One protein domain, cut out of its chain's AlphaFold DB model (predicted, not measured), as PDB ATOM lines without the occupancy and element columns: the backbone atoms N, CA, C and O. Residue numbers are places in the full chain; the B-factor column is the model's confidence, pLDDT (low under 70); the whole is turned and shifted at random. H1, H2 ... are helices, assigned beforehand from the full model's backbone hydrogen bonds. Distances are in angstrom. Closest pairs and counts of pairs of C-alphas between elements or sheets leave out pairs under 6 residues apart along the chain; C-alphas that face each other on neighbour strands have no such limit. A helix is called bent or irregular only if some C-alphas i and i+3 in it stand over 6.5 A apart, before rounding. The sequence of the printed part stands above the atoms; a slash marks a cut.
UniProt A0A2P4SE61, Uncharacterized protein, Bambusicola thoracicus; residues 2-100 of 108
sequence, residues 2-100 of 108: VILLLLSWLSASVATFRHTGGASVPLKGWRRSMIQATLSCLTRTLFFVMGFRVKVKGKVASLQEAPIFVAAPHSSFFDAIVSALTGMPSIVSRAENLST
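Overview. This is residues 2 to 100 of the 108 residues of an uncharacterized protein of Bambusicola thoracicus (UniProt A0A2P4SE61). Two long helices, H1 and H2, lie side by side as a helical hairpin, and the short helix H3 packs on H2 at a steep tilt. A long loop, residues 50 to 76, swings wide from H2 to H3, with residues 62 to 67 sticking out, and residues 92 to 100 stick out as a tail that holds the small helix H4. The printed part has 99 residues, with four named helices in the order H1, H2, H3, H4 and no named strand; the class is all helix, with under half of the residues, 49, in named elements. The whole is compact, with a radius of gyration of the C-alphas of 14.2 A and spans of 38 by 37 by 29 A.

Arrangement. Start from H2, residues 30 to 49, which touches H1, residues 2 to 16. Look at Ala 15 and Arg 31, whose C-alphas are their closest, 5.2 A apart; the two helices run opposite ways at a shallow tilt of 13 degrees. H2 also touches H3, residues 77 to 85, opposite ways at a steep tilt of 49 degrees; their closest C-alphas, of Ser 40 and Ala 84, are 4.3 A apart. H1 and H3 are apart. H4, residues 95 to 99, touches no helix. Every O i to N i+4 pair is within hydrogen-bond range in H1, against 15 of 16 in H2, 1 of 5 in H3 and 0 of 1 in H4; of the O i to N i+3 pairs, 6 of 6 are within range in H3 and 2 of 2 in H4.

Along the chain. Find C-alpha 30 at (345.125, 155.376, 222.846); from there H2 runs 28.1 A to C-alpha 49. H1 begins at C-alpha 2, (336.607, 130.644, 225.093), and spans 20.9 A. H3 spans 15.1 A and is neither bent nor irregular, but only just: C-alphas 78 and 81 are 6.1 A apart. H4 spans 8.1 A and ends at C-alpha 99, (329.839, 140.699, 241.614).

Size, cuts and confidence. The two C-alphas farthest apart, of Arg 18 and Gly 58, are 38.6 A apart. The printed part has no cut; the links H1 to H2 and H2 to H3 are long, with 13 and 27 residues. The mean pLDDT of the printed part is 87.7, and residue 75 is under 70.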
ATOM      1  N   VAL A   2     336.000 130.247 223.802       89.31
ATOM      2  CA  VAL A   2     336.607 130.644 225.093       89.31
ATOM      3  C   VAL A   2     337.847 131.534 224.931       89.31
ATOM      4  O   VAL A   2     337.931 132.575 225.567       89.31
ATOM      5  N   ILE A   3     338.761 131.196 224.015       92.31
ATOM      6  CA  ILE A   3     339.974 131.997 223.758       92.31
ATOM      7  C   ILE A   3     339.629 133.438 223.344       92.31
ATOM      8  O   ILE A   3     340.236 134.380 223.837       92.31
ATOM      9  N   LEU A   4     338.623 133.628 222.483       92.25
ATOM     10  CA  LEU A   4     338.196 134.964 222.046       92.25
ATOM     11  C   LEU A   4     337.605 135.774 223.206       92.25
ATOM     12  O   LEU A   4     337.842 136.977 223.293       92.25
ATOM     13  N   LEU A   5     336.876 135.115 224.112       89.31
ATOM     14  CA  LEU A   5     336.347 135.742 225.325       89.31
ATOM     15  C   LEU A   5     337.477 136.142 226.283       89.31
ATOM     16  O   LEU A   5     337.477 137.266 226.775       89.31
ATOM     17  N   LEU A   6     338.476 135.276 226.482       91.62
ATOM     18  CA  LEU A   6     339.648 135.572 227.314       91.62
ATOM     19  C   LEU A   6     340.487 136.722 226.744       91.62
ATOM     20  O   LEU A   6     340.886 137.611 227.488       91.62
ATOM     21  N   LEU A   7     340.710 136.751 225.427       93.31
ATOM     22  CA  LEU A   7     341.409 137.854 224.756       93.31
ATOM     23  C   LEU A   7     340.633 139.172 224.849       93.31
ATOM     24  O   LEU A   7     341.236 140.232 225.032       93.31
ATOM     25  N   SER A   8     339.302 139.113 224.740       91.44
ATOM     26  CA  SER A   8     338.441 140.290 224.897       91.44
ATOM     27  C   SER A   8     338.529 140.833 226.320       91.44
ATOM     28  O   SER A   8     338.721 142.032 226.509       91.44
ATOM     29  N   TRP A   9     338.466 139.948 227.316       90.31
ATOM     30  CA  TRP A   9     338.640 140.316 228.716       90.31
ATOM     31  C   TRP A   9     340.018 140.914 228.981       90.31
ATOM     32  O   TRP A   9     340.088 142.020 229.499       90.31
ATOM     33  N   LEU A  10     341.099 140.276 228.524       91.44
ATOM     34  CA  LEU A  10     342.455 140.802 228.688       91.44
ATOM     35  C   LEU A  10     342.612 142.188 228.043       91.44
ATOM     36  O   LEU A  10     343.193 143.092 228.639       91.44
ATOM     37  N   SER A  11     342.052 142.381 226.846       91.38
ATOM     38  CA  SER A  11     342.050 143.681 226.161       91.38
ATOM     39  C   SER A  11     341.300 144.747 226.966       91.38
ATOM     40  O   SER A  11     341.776 145.878 227.080       91.38
ATOM     41  N   ALA A  12     340.149 144.388 227.543       89.50
ATOM     42  CA  ALA A  12     339.376 145.265 228.415       89.50
ATOM     43  C   ALA A  12     340.154 145.607 229.691       89.50
ATOM     44  O   ALA A  12     340.302 146.787 230.000       89.50
ATOM     45  N   SER A  13     340.742 144.608 230.352       88.94
ATOM     46  CA  SER A  13     341.586 144.774 231.538       88.94
ATOM     47  C   SER A  13     342.754 145.720 231.284       88.94
ATOM     48  O   SER A  13     342.968 146.641 232.061       88.94
ATOM     49  N   VAL A  14     343.485 145.561 230.175       90.19
ATOM     50  CA  VAL A  14     344.589 146.469 229.809       90.19
ATOM     51  C   VAL A  14     344.078 147.895 229.581       90.19
ATOM     52  O   VAL A  14     344.706 148.863 230.016       90.19
ATOM     53  N   ALA A  15     342.923 148.051 228.928       88.31
ATOM     54  CA  ALA A  15     342.344 149.365 228.665       88.31
ATOM     55  C   ALA A  15     341.861 150.071 229.936       88.31
ATOM     56  O   ALA A  15     341.932 151.302 230.003       88.31
ATOM     57  N   THR A  16     341.377 149.324 230.929       86.62
ATOM     58  CA  THR A  16     340.869 149.867 232.195       86.62
ATOM     59  C   THR A  16     341.927 149.928 233.289       86.62
ATOM     60  O   THR A  16     341.736 150.669 234.248       86.62
ATOM     61  N   PHE A  17     343.066 149.249 233.126       85.62
ATOM     62  CA  PHE A  17     344.115 149.178 234.142       85.62
ATOM     63  C   PHE A  17     344.564 150.572 234.591       85.62
ATOM     64  O   PHE A  17     345.023 151.388 233.773       85.62
ATOM     65  N   ARG A  18     344.429 150.849 235.893       81.19
ATOM     66  CA  ARG A  18     344.721 152.158 236.514       81.19
ATOM     67  C   ARG A  18     343.924 153.337 235.928       81.19
ATOM     68  O   ARG A  18     344.393 154.475 235.961       81.19
ATOM     69  N   HIS A  19     342.740 153.098 235.365       82.06
ATOM     70  CA  HIS A  19     341.854 154.177 234.935       82.06
ATOM     71  C   HIS A  19     341.176 154.824 236.151       82.06
ATOM     72  O   HIS A  19     340.334 154.222 236.807       82.06
ATOM     73  N   THR A  20     341.532 156.071 236.449       72.56
ATOM     74  CA  THR A  20     341.080 156.794 237.652       72.56
ATOM     75  C   THR A  20     339.714 157.469 237.508       72.56
ATOM     76  O   THR A  20     339.176 157.959 238.495       72.56
ATOM     77  N   GLY A  21     339.135 157.500 236.302       72.00
ATOM     78  CA  GLY A  21     337.887 158.215 236.010       72.00
ATOM     79  C   GLY A  21     336.607 157.526 236.496       72.00
ATOM     80  O   GLY A  21     335.535 158.115 236.424       72.00
ATOM     81  N   GLY A  22     336.689 156.292 236.999       72.81
ATOM     82  CA  GLY A  22     335.503 155.492 237.315       72.81
ATOM     83  C   GLY A  22     334.687 155.117 236.068       72.81
ATOM     84  O   GLY A  22     335.019 155.478 234.942       72.81
ATOM     85  N   ALA A  23     333.599 154.365 236.258       72.19
ATOM     86  CA  ALA A  23     332.786 153.847 235.149       72.19
ATOM     87  C   ALA A  23     331.993 154.928 234.383       72.19
ATOM     88  O   ALA A  23     331.506 154.670 233.286       72.19
ATOM     89  N   SER A  24     331.846 156.126 234.954       75.88
ATOM     90  CA  SER A  24     331.116 157.246 234.348       75.88
ATOM     91  C   SER A  24     331.958 158.057 233.360       75.88
ATOM     92  O   SER A  24     331.400 158.827 232.577       75.88
ATOM     93  N   VAL A  25     333.285 157.896 233.367       85.38
ATOM     94  CA  VAL A  25     334.182 158.649 232.490       85.38
ATOM     95  C   VAL A  25     334.522 157.814 231.254       85.38
ATOM     96  O   VAL A  25     335.016 156.694 231.375       85.38
ATOM     97  N   PRO A  26     334.292 158.339 230.036       84.62
ATOM     98  CA  PRO A  26     334.628 157.610 228.824       84.62
ATOM     99  C   PRO A  26     336.146 157.452 228.687       84.62
ATOM    100  O   PRO A  26     336.915 158.383 228.945       84.62
ATOM    101  N   LEU A  27     336.577 156.288 228.194       87.69
ATOM    102  CA  LEU A  27     337.963 156.070 227.788       87.69
ATOM    103  C   LEU A  27     338.341 157.061 226.675       87.69
ATOM    104  O   LEU A  27     337.589 157.251 225.717       87.69
ATOM    105  N   LYS A  28     339.529 157.662 226.783       88.62
ATOM    106  CA  LYS A  28     340.068 158.636 225.819       88.62
ATOM    107  C   LYS A  28     341.451 158.214 225.315       88.62
ATOM    108  O   LYS A  28     342.126 157.388 225.930       88.62
ATOM    109  N   GLY A  29     341.870 158.800 224.193       91.12
ATOM    110  CA  GLY A  29     343.200 158.604 223.612       91.12
ATOM    111  C   GLY A  29     343.455 157.168 223.150       91.12
ATOM    112  O   GLY A  29     342.558 156.498 222.639       91.12
ATOM    113  N   TRP A  30     344.681 156.680 223.356       92.44
ATOM    114  CA  TRP A  30     345.125 155.376 222.846       92.44
ATOM    115  C   TRP A  30     344.298 154.197 223.380       92.44
ATOM    116  O   TRP A  30     344.044 153.251 222.641       92.44
ATOM    117  N   ARG A  31     343.815 154.271 224.631       91.38
ATOM    118  CA  ARG A  31     342.984 153.223 225.252       91.38
ATOM    119  C   ARG A  31     341.671 153.038 224.495       91.38
ATOM    120  O   ARG A  31     341.240 151.910 224.265       91.38
ATOM    121  N   ARG A  32     341.059 154.150 224.067       91.94
ATOM    122  CA  ARG A  32     339.828 154.150 223.268       91.94
ATOM    123  C   ARG A  32     340.071 153.538 221.895       91.94
ATOM    124  O   ARG A  32     339.334 152.636 221.512       91.94
ATOM    125  N   SER A  33     341.114 153.989 221.200       93.25
ATOM    126  CA  SER A  33     341.462 153.469 219.874       93.25
ATOM    127  C   SER A  33     341.806 151.980 219.918       93.25
ATOM    128  O   SER A  33     341.349 151.225 219.063       93.25
ATOM    129  N   MET A  34     342.540 151.537 220.945       94.31
ATOM    130  CA  MET A  34     342.856 150.126 221.161       94.31
ATOM    131  C   MET A  34     341.580 149.301 221.326       94.31
ATOM    132  O   MET A  34     341.386 148.366 220.562       94.31
ATOM    133  N   ILE A  35     340.690 149.671 222.255       93.44
ATOM    134  CA  ILE A  35     339.404 148.985 222.475       93.44
ATOM    135  C   ILE A  35     338.572 148.930 221.192       93.44
ATOM    136  O   ILE A  35     338.036 147.880 220.843       93.44
ATOM    137  N   GLN A  36     338.469 150.054 220.479       94.25
ATOM    138  CA  GLN A  36     337.704 150.122 219.239       94.25
ATOM    139  C   GLN A  36     338.265 149.186 218.173       94.25
ATOM    140  O   GLN A  36     337.478 148.551 217.478       94.25
ATOM    141  N   ALA A  37     339.585 149.057 218.056       94.19
ATOM    142  CA  ALA A  37     340.197 148.134 217.109       94.19
ATOM    143  C   ALA A  37     340.081 146.672 217.575       94.19
ATOM    144  O   ALA A  37     339.544 145.828 216.854       94.19
ATOM    145  N   THR A  38     340.557 146.368 218.785       95.12
ATOM    146  CA  THR A  38     340.701 144.992 219.276       95.12
ATOM    147  C   THR A  38     339.354 144.356 219.573       95.12
ATOM    148  O   THR A  38     339.054 143.305 219.007       95.12
ATOM    149  N   LEU A  39     338.501 144.992 220.384       94.06
ATOM    150  CA  LEU A  39     337.202 144.411 220.722       94.06
ATOM    151  C   LEU A  39     336.301 144.330 219.493       94.06
ATOM    152  O   LEU A  39     335.633 143.318 219.320       94.06
ATOM    153  N   SER A  40     336.307 145.316 218.585       94.31
ATOM    154  CA  SER A  40     335.489 145.208 217.363       94.31
ATOM    155  C   SER A  40     335.912 144.035 216.492       94.31
ATOM    156  O   SER A  40     335.051 143.324 215.968       94.31
ATOM    157  N   CYS A  41     337.218 143.803 216.353       94.88
ATOM    158  CA  CYS A  41     337.737 142.651 215.626       94.88
ATOM    159  C   CYS A  41     337.356 141.332 216.317       94.88
ATOM    160  O   CYS A  41     336.812 140.428 215.675       94.88
ATOM    161  N   LEU A  42     337.568 141.237 217.632       95.12
ATOM    162  CA  LEU A  42     337.270 140.038 218.417       95.12
ATOM    163  C   LEU A  42     335.776 139.709 218.417       95.12
ATOM    164  O   LEU A  42     335.415 138.562 218.160       95.12
ATOM    165  N   THR A  43     334.900 140.695 218.618       93.75
ATOM    166  CA  THR A  43     333.446 140.508 218.567       93.75
ATOM    167  C   THR A  43     333.004 140.063 217.173       93.75
ATOM    168  O   THR A  43     332.290 139.073 217.057       93.75
ATOM    169  N   ARG A  44     333.465 140.707 216.091       93.19
ATOM    170  CA  ARG A  44     333.132 140.266 214.719       93.19
ATOM    171  C   ARG A  44     333.587 138.833 214.456       93.19
ATOM    172  O   ARG A  44     332.825 138.051 213.895       93.19
ATOM    173  N   THR A  45     334.792 138.486 214.903       94.31
ATOM    174  CA  THR A  45     335.350 137.133 214.775       94.31
ATOM    175  C   THR A  45     334.535 136.119 215.571       94.31
ATOM    176  O   THR A  45     334.225 135.045 215.064       94.31
ATOM    177  N   LEU A  46     334.138 136.461 216.798       93.81
ATOM    178  CA  LEU A  46     333.320 135.607 217.652       93.81
ATOM    179  C   LEU A  46     331.982 135.278 216.984       93.81
ATOM    180  O   LEU A  46     331.637 134.109 216.845       93.81
ATOM    181  N   PHE A  47     331.275 136.286 216.485       92.19
ATOM    182  CA  PHE A  47     330.010 136.067 215.785       92.19
ATOM    183  C   PHE A  47     330.185 135.314 214.463       92.19
ATOM    184  O   PHE A  47     329.376 134.443 214.151       92.19
ATOM    185  N   PHE A  48     331.260 135.583 213.718       93.25
ATOM    186  CA  PHE A  48     331.577 134.832 212.505       93.25
ATOM    187  C   PHE A  48     331.806 133.341 212.791       93.25
ATOM    188  O   PHE A  48     331.220 132.497 212.120       93.25
ATOM    189  N   VAL A  49     332.589 133.003 213.824       92.94
ATOM    190  CA  VAL A  49     332.843 131.607 214.236       92.94
ATOM    191  C   VAL A  49     331.576 130.928 214.765       92.94
ATOM    192  O   VAL A  49     331.423 129.722 214.610       92.94
ATOM    193  N   MET A  50     330.642 131.682 215.350       90.94
ATOM    194  CA  MET A  50     329.311 131.175 215.709       90.94
ATOM    195  C   MET A  50     328.390 130.948 214.490       90.94
ATOM    196  O   MET A  50     327.278 130.459 214.662       90.94
ATOM    197  N   GLY A  51     328.821 131.296 213.271       92.19
ATOM    198  CA  GLY A  51     328.054 131.118 212.031       92.19
ATOM    199  C   GLY A  51     327.228 132.335 211.604       92.19
ATOM    200  O   GLY A  51     326.491 132.263 210.620       92.19
ATOM    201  N   PHE A  52     327.346 133.474 212.292       89.69
ATOM    202  CA  PHE A  52     326.592 134.679 211.952       89.69
ATOM    203  C   PHE A  52     327.298 135.503 210.877       89.69
ATOM    204  O   PHE A  52     328.462 135.889 211.004       89.69
ATOM    205  N   ARG A  53     326.548 135.863 209.833       88.50
ATOM    206  CA  ARG A  53     326.951 136.864 208.838       88.50
ATOM    207  C   ARG A  53     326.039 138.071 208.979       88.50
ATOM    208  O   ARG A  53     324.871 138.022 208.606       88.50
ATOM    209  N   VAL A  54     326.571 139.154 209.535       86.69
ATOM    210  CA  VAL A  54     325.784 140.364 209.780       86.69
ATOM    211  C   VAL A  54     325.892 141.326 208.609       86.69
ATOM    212  O   VAL A  54     326.986 141.682 208.173       86.69
ATOM    213  N   LYS A  55     324.733 141.768 208.120       89.12
ATOM    214  CA  LYS A  55     324.605 142.820 207.115       89.12
ATOM    215  C   LYS A  55     323.926 144.026 207.751       89.12
ATOM    216  O   LYS A  55     322.810 143.914 208.247       89.12
ATOM    217  N   VAL A  56     324.589 145.176 207.697       89.44
ATOM    218  CA  VAL A  56     323.989 146.449 208.103       89.44
ATOM    219  C   VAL A  56     323.070 146.925 206.981       89.44
ATOM    220  O   VAL A  56     323.471 146.951 205.816       89.44
ATOM    221  N   LYS A  57     321.827 147.269 207.323       92.19
ATOM    222  CA  LYS A  57     320.888 147.945 206.423       92.19
ATOM    223  C   LYS A  57     320.708 149.383 206.900       92.19
ATOM    224  O   LYS A  57     320.564 149.609 208.096       92.19
ATOM    225  N   GLY A  58     320.700 150.329 205.964       90.56
ATOM    226  CA  GLY A  58     320.652 151.757 206.276       90.56
ATOM    227  C   GLY A  58     322.002 152.314 206.733       90.56
ATOM    228  O   GLY A  58     323.052 151.715 206.496       90.56
ATOM    229  N   LYS A  59     321.962 153.485 207.372       88.25
ATOM    230  CA  LYS A  59     323.128 154.206 207.887       88.25
ATOM    231  C   LYS A  59     322.963 154.403 209.390       88.25
ATOM    232  O   LYS A  59     321.877 154.742 209.848       88.25
ATOM    233  N   VAL A  60     324.038 154.195 210.146       86.50
ATOM    234  CA  VAL A  60     324.067 154.542 211.572       86.50
ATOM    235  C   VAL A  60     324.017 156.067 211.691       86.50
ATOM    236  O   VAL A  60     324.811 156.754 211.044       86.50
ATOM    237  N   ALA A  61     323.068 156.576 212.477       89.12
ATOM    238  CA  ALA A  61     322.918 158.004 212.741       89.12
ATOM    239  C   ALA A  61     324.186 158.586 213.382       89.12
ATOM    240  O   ALA A  61     324.930 157.883 214.076       89.12
ATOM    241  N   SER A  62     324.451 159.867 213.131       89.31
ATOM    242  CA  SER A  62     325.573 160.541 213.785       89.31
ATOM    243  C   SER A  62     325.292 160.735 215.279       89.31
ATOM    244  O   SER A  62     324.141 160.741 215.713       89.31
ATOM    245  N   LEU A  63     326.337 160.973 216.078       86.69
ATOM    246  CA  LEU A  63     326.161 161.329 217.492       86.69
ATOM    247  C   LEU A  63     325.380 162.642 217.683       86.69
ATOM    248  O   LEU A  63     324.812 162.840 218.752       86.69
ATOM    249  N   GLN A  64     325.358 163.533 216.678       91.00
ATOM    250  CA  GLN A  64     324.562 164.765 216.726       91.00
ATOM    251  C   GLN A  64     323.070 164.495 216.500       91.00
ATOM    252  O   GLN A  64     322.234 165.183 217.076       91.00
ATOM    253  N   GLU A  65     322.739 163.503 215.673       91.12
ATOM    254  CA  GLU A  65     321.358 163.118 215.363       91.12
ATOM    255  C   GLU A  65     320.772 162.192 216.437       91.12
ATOM    256  O   GLU A  65     319.625 162.362 216.846       91.12
ATOM    257  N   ALA A  66     321.554 161.209 216.895       89.88
ATOM    258  CA  ALA A  66     321.137 160.221 217.882       89.88
ATOM    259  C   ALA A  66     322.310 159.850 218.815       89.88
ATOM    260  O   ALA A  66     323.148 159.013 218.466       89.88
ATOM    261  N   PRO A  67     322.383 160.432 220.025       85.75
ATOM    262  CA  PRO A  67     323.487 160.184 220.957       85.75
ATOM    263  C   PRO A  67     323.374 158.839 221.691       85.75
ATOM    264  O   PRO A  67     324.368 158.342 222.221       85.75
ATOM    265  N   ILE A  68     322.173 158.253 221.743       87.56
ATOM    266  CA  ILE A  68     321.909 156.978 222.412       87.56
ATOM    267  C   ILE A  68     321.626 155.925 221.351       87.56
ATOM    268  O   ILE A  68     320.691 156.047 220.562       87.56
ATOM    269  N   PHE A  69     322.432 154.869 221.370       85.62
ATOM    270  CA  PHE A  69     322.220 153.709 220.527       85.62
ATOM    271  C   PHE A  69     321.420 152.649 221.291       85.62
ATOM    272  O   PHE A  69     321.826 152.228 222.373       85.62
ATOM    273  N   VAL A  70     320.313 152.187 220.709       88.31
ATOM    274  CA  VAL A  70     319.475 151.123 221.276       88.31
ATOM    275  C   VAL A  70     319.559 149.896 220.372       88.31
ATOM    276  O   VAL A  70     319.323 149.988 219.170       88.31
ATOM    277  N   ALA A  71     319.902 148.747 220.950       84.12
ATOM    278  CA  ALA A  71     319.816 147.455 220.277       84.12
ATOM    279  C   ALA A  71     318.494 146.780 220.661       84.12
ATOM    280  O   ALA A  71     318.116 146.798 221.826       84.12
ATOM    281  N   ALA A  72     317.785 146.209 219.693       82.00
ATOM    282  CA  ALA A  72     316.574 145.429 219.916       82.00
ATOM    283  C   ALA A  72     316.440 144.380 218.797       82.00
ATOM    284  O   ALA A  72     316.873 144.654 217.671       82.00
ATOM    285  N   PRO A  73     315.802 143.224 219.056       78.19
ATOM    286  CA  PRO A  73     315.176 142.806 220.318       78.19
ATOM    287  C   PRO A  73     316.153 142.160 221.322       78.19
ATOM    288  O   PRO A  73     316.925 141.288 220.953       78.19
ATOM    289  N   HIS A  74     316.007 142.477 222.618       71.56
ATOM    290  CA  HIS A  74     316.800 141.919 223.737       71.56
ATOM    291  C   HIS A  74     316.493 140.454 224.099       71.56
ATOM    292  O   HIS A  74     316.553 140.061 225.265       71.56
ATOM    293  N   SER A  75     316.130 139.621 223.127       61.00
ATOM    294  CA  SER A  75     315.816 138.208 223.366       61.00
ATOM    295  C   SER A  75     317.053 137.303 223.380       61.00
ATOM    296  O   SER A  75     316.934 136.117 223.680       61.00
ATOM    297  N   SER A  76     318.244 137.833 223.075       71.56
ATOM    298  CA  SER A  76     319.496 137.073 223.072       71.56
ATOM    299  C   SER A  76     320.723 137.950 223.343       71.56
ATOM    300  O   SER A  76     320.727 139.153 223.091       71.56
ATOM    301  N   PHE A  77     321.825 137.318 223.759       79.25
ATOM    302  CA  PHE A  77     323.162 137.921 223.810       79.25
ATOM    303  C   PHE A  77     323.702 138.346 222.434       79.25
ATOM    304  O   PHE A  77     324.738 139.011 222.358       79.25
ATOM    305  N   PHE A  78     323.023 137.988 221.339       83.12
ATOM    306  CA  PHE A  78     323.445 138.357 219.990       83.12
ATOM    307  C   PHE A  78     323.437 139.866 219.727       83.12
ATOM    308  O   PHE A  78     324.212 140.324 218.888       83.12
ATOM    309  N   ASP A  79     322.685 140.651 220.498       86.88
ATOM    310  CA  ASP A  79     322.694 142.119 220.426       86.88
ATOM    311  C   ASP A  79     324.087 142.720 220.660       86.88
ATOM    312  O   ASP A  79     324.392 143.820 220.192       86.88
ATOM    313  N   ALA A  80     324.981 141.975 221.319       88.00
ATOM    314  CA  ALA A  80     326.354 142.398 221.546       88.00
ATOM    315  C   ALA A  80     327.124 142.675 220.241       88.00
ATOM    316  O   ALA A  80     328.039 143.502 220.263       88.00
ATOM    317  N   ILE A  81     326.761 142.073 219.094       90.31
ATOM    318  CA  ILE A  81     327.431 142.369 217.812       90.31
ATOM    319  C   ILE A  81     327.320 143.839 217.432       90.31
ATOM    320  O   ILE A  81     328.212 144.387 216.781       90.31
ATOM    321  N   VAL A  82     326.249 144.494 217.869       89.81
ATOM    322  CA  VAL A  82     325.988 145.875 217.505       89.81
ATOM    323  C   VAL A  82     327.072 146.804 218.048       89.81
ATOM    324  O   VAL A  82     327.444 147.753 217.364       89.81
ATOM    325  N   SER A  83     327.680 146.471 219.191       90.25
ATOM    326  CA  SER A  83     328.823 147.214 219.738       90.25
ATOM    327  C   SER A  83     330.003 147.291 218.756       90.25
ATOM    328  O   SER A  83     330.599 148.352 218.582       90.25
ATOM    329  N   ALA A  84     330.289 146.215 218.016       91.19
ATOM    330  CA  ALA A  84     331.355 146.192 217.014       91.19
ATOM    331  C   ALA A  84     331.000 146.929 215.717       91.19
ATOM    332  O   ALA A  84     331.888 147.271 214.929       91.19
ATOM    333  N   LEU A  85     329.709 147.154 215.467       89.00
ATOM    334  CA  LEU A  85     329.222 147.922 214.321       89.00
ATOM    335  C   LEU A  85     329.186 149.424 214.621       89.00
ATOM    336  O   LEU A  85     329.354 150.223 213.706       89.00
ATOM    337  N   THR A  86     329.006 149.795 215.888       88.88
ATOM    338  CA  THR A  86     328.837 151.185 216.346       88.88
ATOM    339  C   THR A  86     330.088 151.768 217.006       88.88
ATOM    340  O   THR A  86     330.046 152.845 217.594       88.88
ATOM    341  N   GLY A  87     331.231 151.086 216.895       88.00
ATOM    342  CA  GLY A  87     332.515 151.602 217.375       88.00
ATOM    343  C   GLY A  87     332.674 151.530 218.892       88.00
ATOM    344  O   GLY A  87     333.262 152.436 219.487       88.00
ATOM    345  N   MET A  88     332.172 150.459 219.507       90.88
ATOM    346  CA  MET A  88     332.282 150.137 220.933       90.88
ATOM    347  C   MET A  88     331.773 151.260 221.847       90.88
ATOM    348  O   MET A  88     332.561 151.834 222.599       90.88
ATOM    349  N   PRO A  89     330.491 151.654 221.776       89.06
ATOM    350  CA  PRO A  89     329.931 152.644 222.696       89.06
ATOM    351  C   PRO A  89     329.978 152.137 224.145       89.06
ATOM    352  O   PRO A  89     330.152 150.944 224.393       89.06
ATOM    353  N   SER A  90     329.821 153.040 225.113       87.69
ATOM    354  CA  SER A  90     329.654 152.637 226.511       87.69
ATOM    355  C   SER A  90     328.347 151.858 226.666       87.69
ATOM    356  O   SER A  90     327.285 152.350 226.289       87.69
ATOM    357  N   ILE A  91     328.433 150.643 227.204       86.12
ATOM    358  CA  ILE A  91     327.286 149.745 227.381       86.12
ATOM    359  C   ILE A  91     326.780 149.870 228.815       86.12
ATOM    360  O   ILE A  91     327.565 149.878 229.763       86.12
ATOM    361  N   VAL A  92     325.460 149.935 228.972       86.62
ATOM    362  CA  VAL A  92     324.820 149.870 230.286       86.62
ATOM    363  C   VAL A  92     324.687 148.409 230.686       86.62
ATOM    364  O   VAL A  92     324.116 147.596 229.962       86.62
ATOM    365  N   SER A  93     325.229 148.083 231.851       85.56
ATOM    366  CA  SER A  93     325.166 146.753 232.438       85.56
ATOM    367  C   SER A  93     324.447 146.816 233.778       85.56
ATOM    368  O   SER A  93     324.542 147.807 234.502       85.56
ATOM    369  N   ARG A  94     323.777 145.718 234.124       86.69
ATOM    370  CA  ARG A  94     323.244 145.461 235.462       86.69
ATOM    371  C   ARG A  94     324.333 145.623 236.523       86.69
ATOM    372  O   ARG A  94     325.470 145.195 236.303       86.69
ATOM    373  N   ALA A  95     323.990 146.239 237.653       86.56
ATOM    374  CA  ALA A  95     324.930 146.479 238.749       86.56
ATOM    375  C   ALA A  95     325.403 145.161 239.380       86.56
ATOM    376  O   ALA A  95     326.547 145.054 239.815       86.56
ATOM    377  N   GLU A  96     324.555 144.134 239.348       86.25
ATOM    378  CA  GLU A  96     324.850 142.776 239.797       86.25
ATOM    379  C   GLU A  96     326.006 142.151 239.011       86.25
ATOM    380  O   GLU A  96     326.750 141.342 239.552       86.25
ATOM    381  N   ASN A  97     326.248 142.573 237.765       85.06
ATOM    382  CA  ASN A  97     327.378 142.055 236.996       85.06
ATOM    383  C   ASN A  97     328.727 142.416 237.634       85.06
ATOM    384  O   ASN A  97     329.707 141.734 237.362       85.06
ATOM    385  N   LEU A  98     328.790 143.413 238.525       82.44
ATOM    386  CA  LEU A  98     330.005 143.762 239.272       82.44
ATOM    387  C   LEU A  98     330.429 142.688 240.285       82.44
ATOM    388  O   LEU A  98     331.589 142.664 240.691       82.44
ATOM    389  N   SER A  99     329.516 141.811 240.711       82.88
ATOM    390  CA  SER A  99     329.839 140.699 241.614       82.88
ATOM    391  C   SER A  99     330.220 139.419 240.869       82.88
ATOM    392  O   SER A  99     330.578 138.426 241.504       82.88
ATOM    393  N   THR A 100     330.176 139.417 239.530       82.94
ATOM    394  CA  THR A 100     330.545 138.229 238.757       82.94
ATOM    395  C   THR A 100     332.053 137.972 238.841       82.94
ATOM    396  O   THR A 100     332.857 138.881 238.592       82.94
TER     397      THR A 100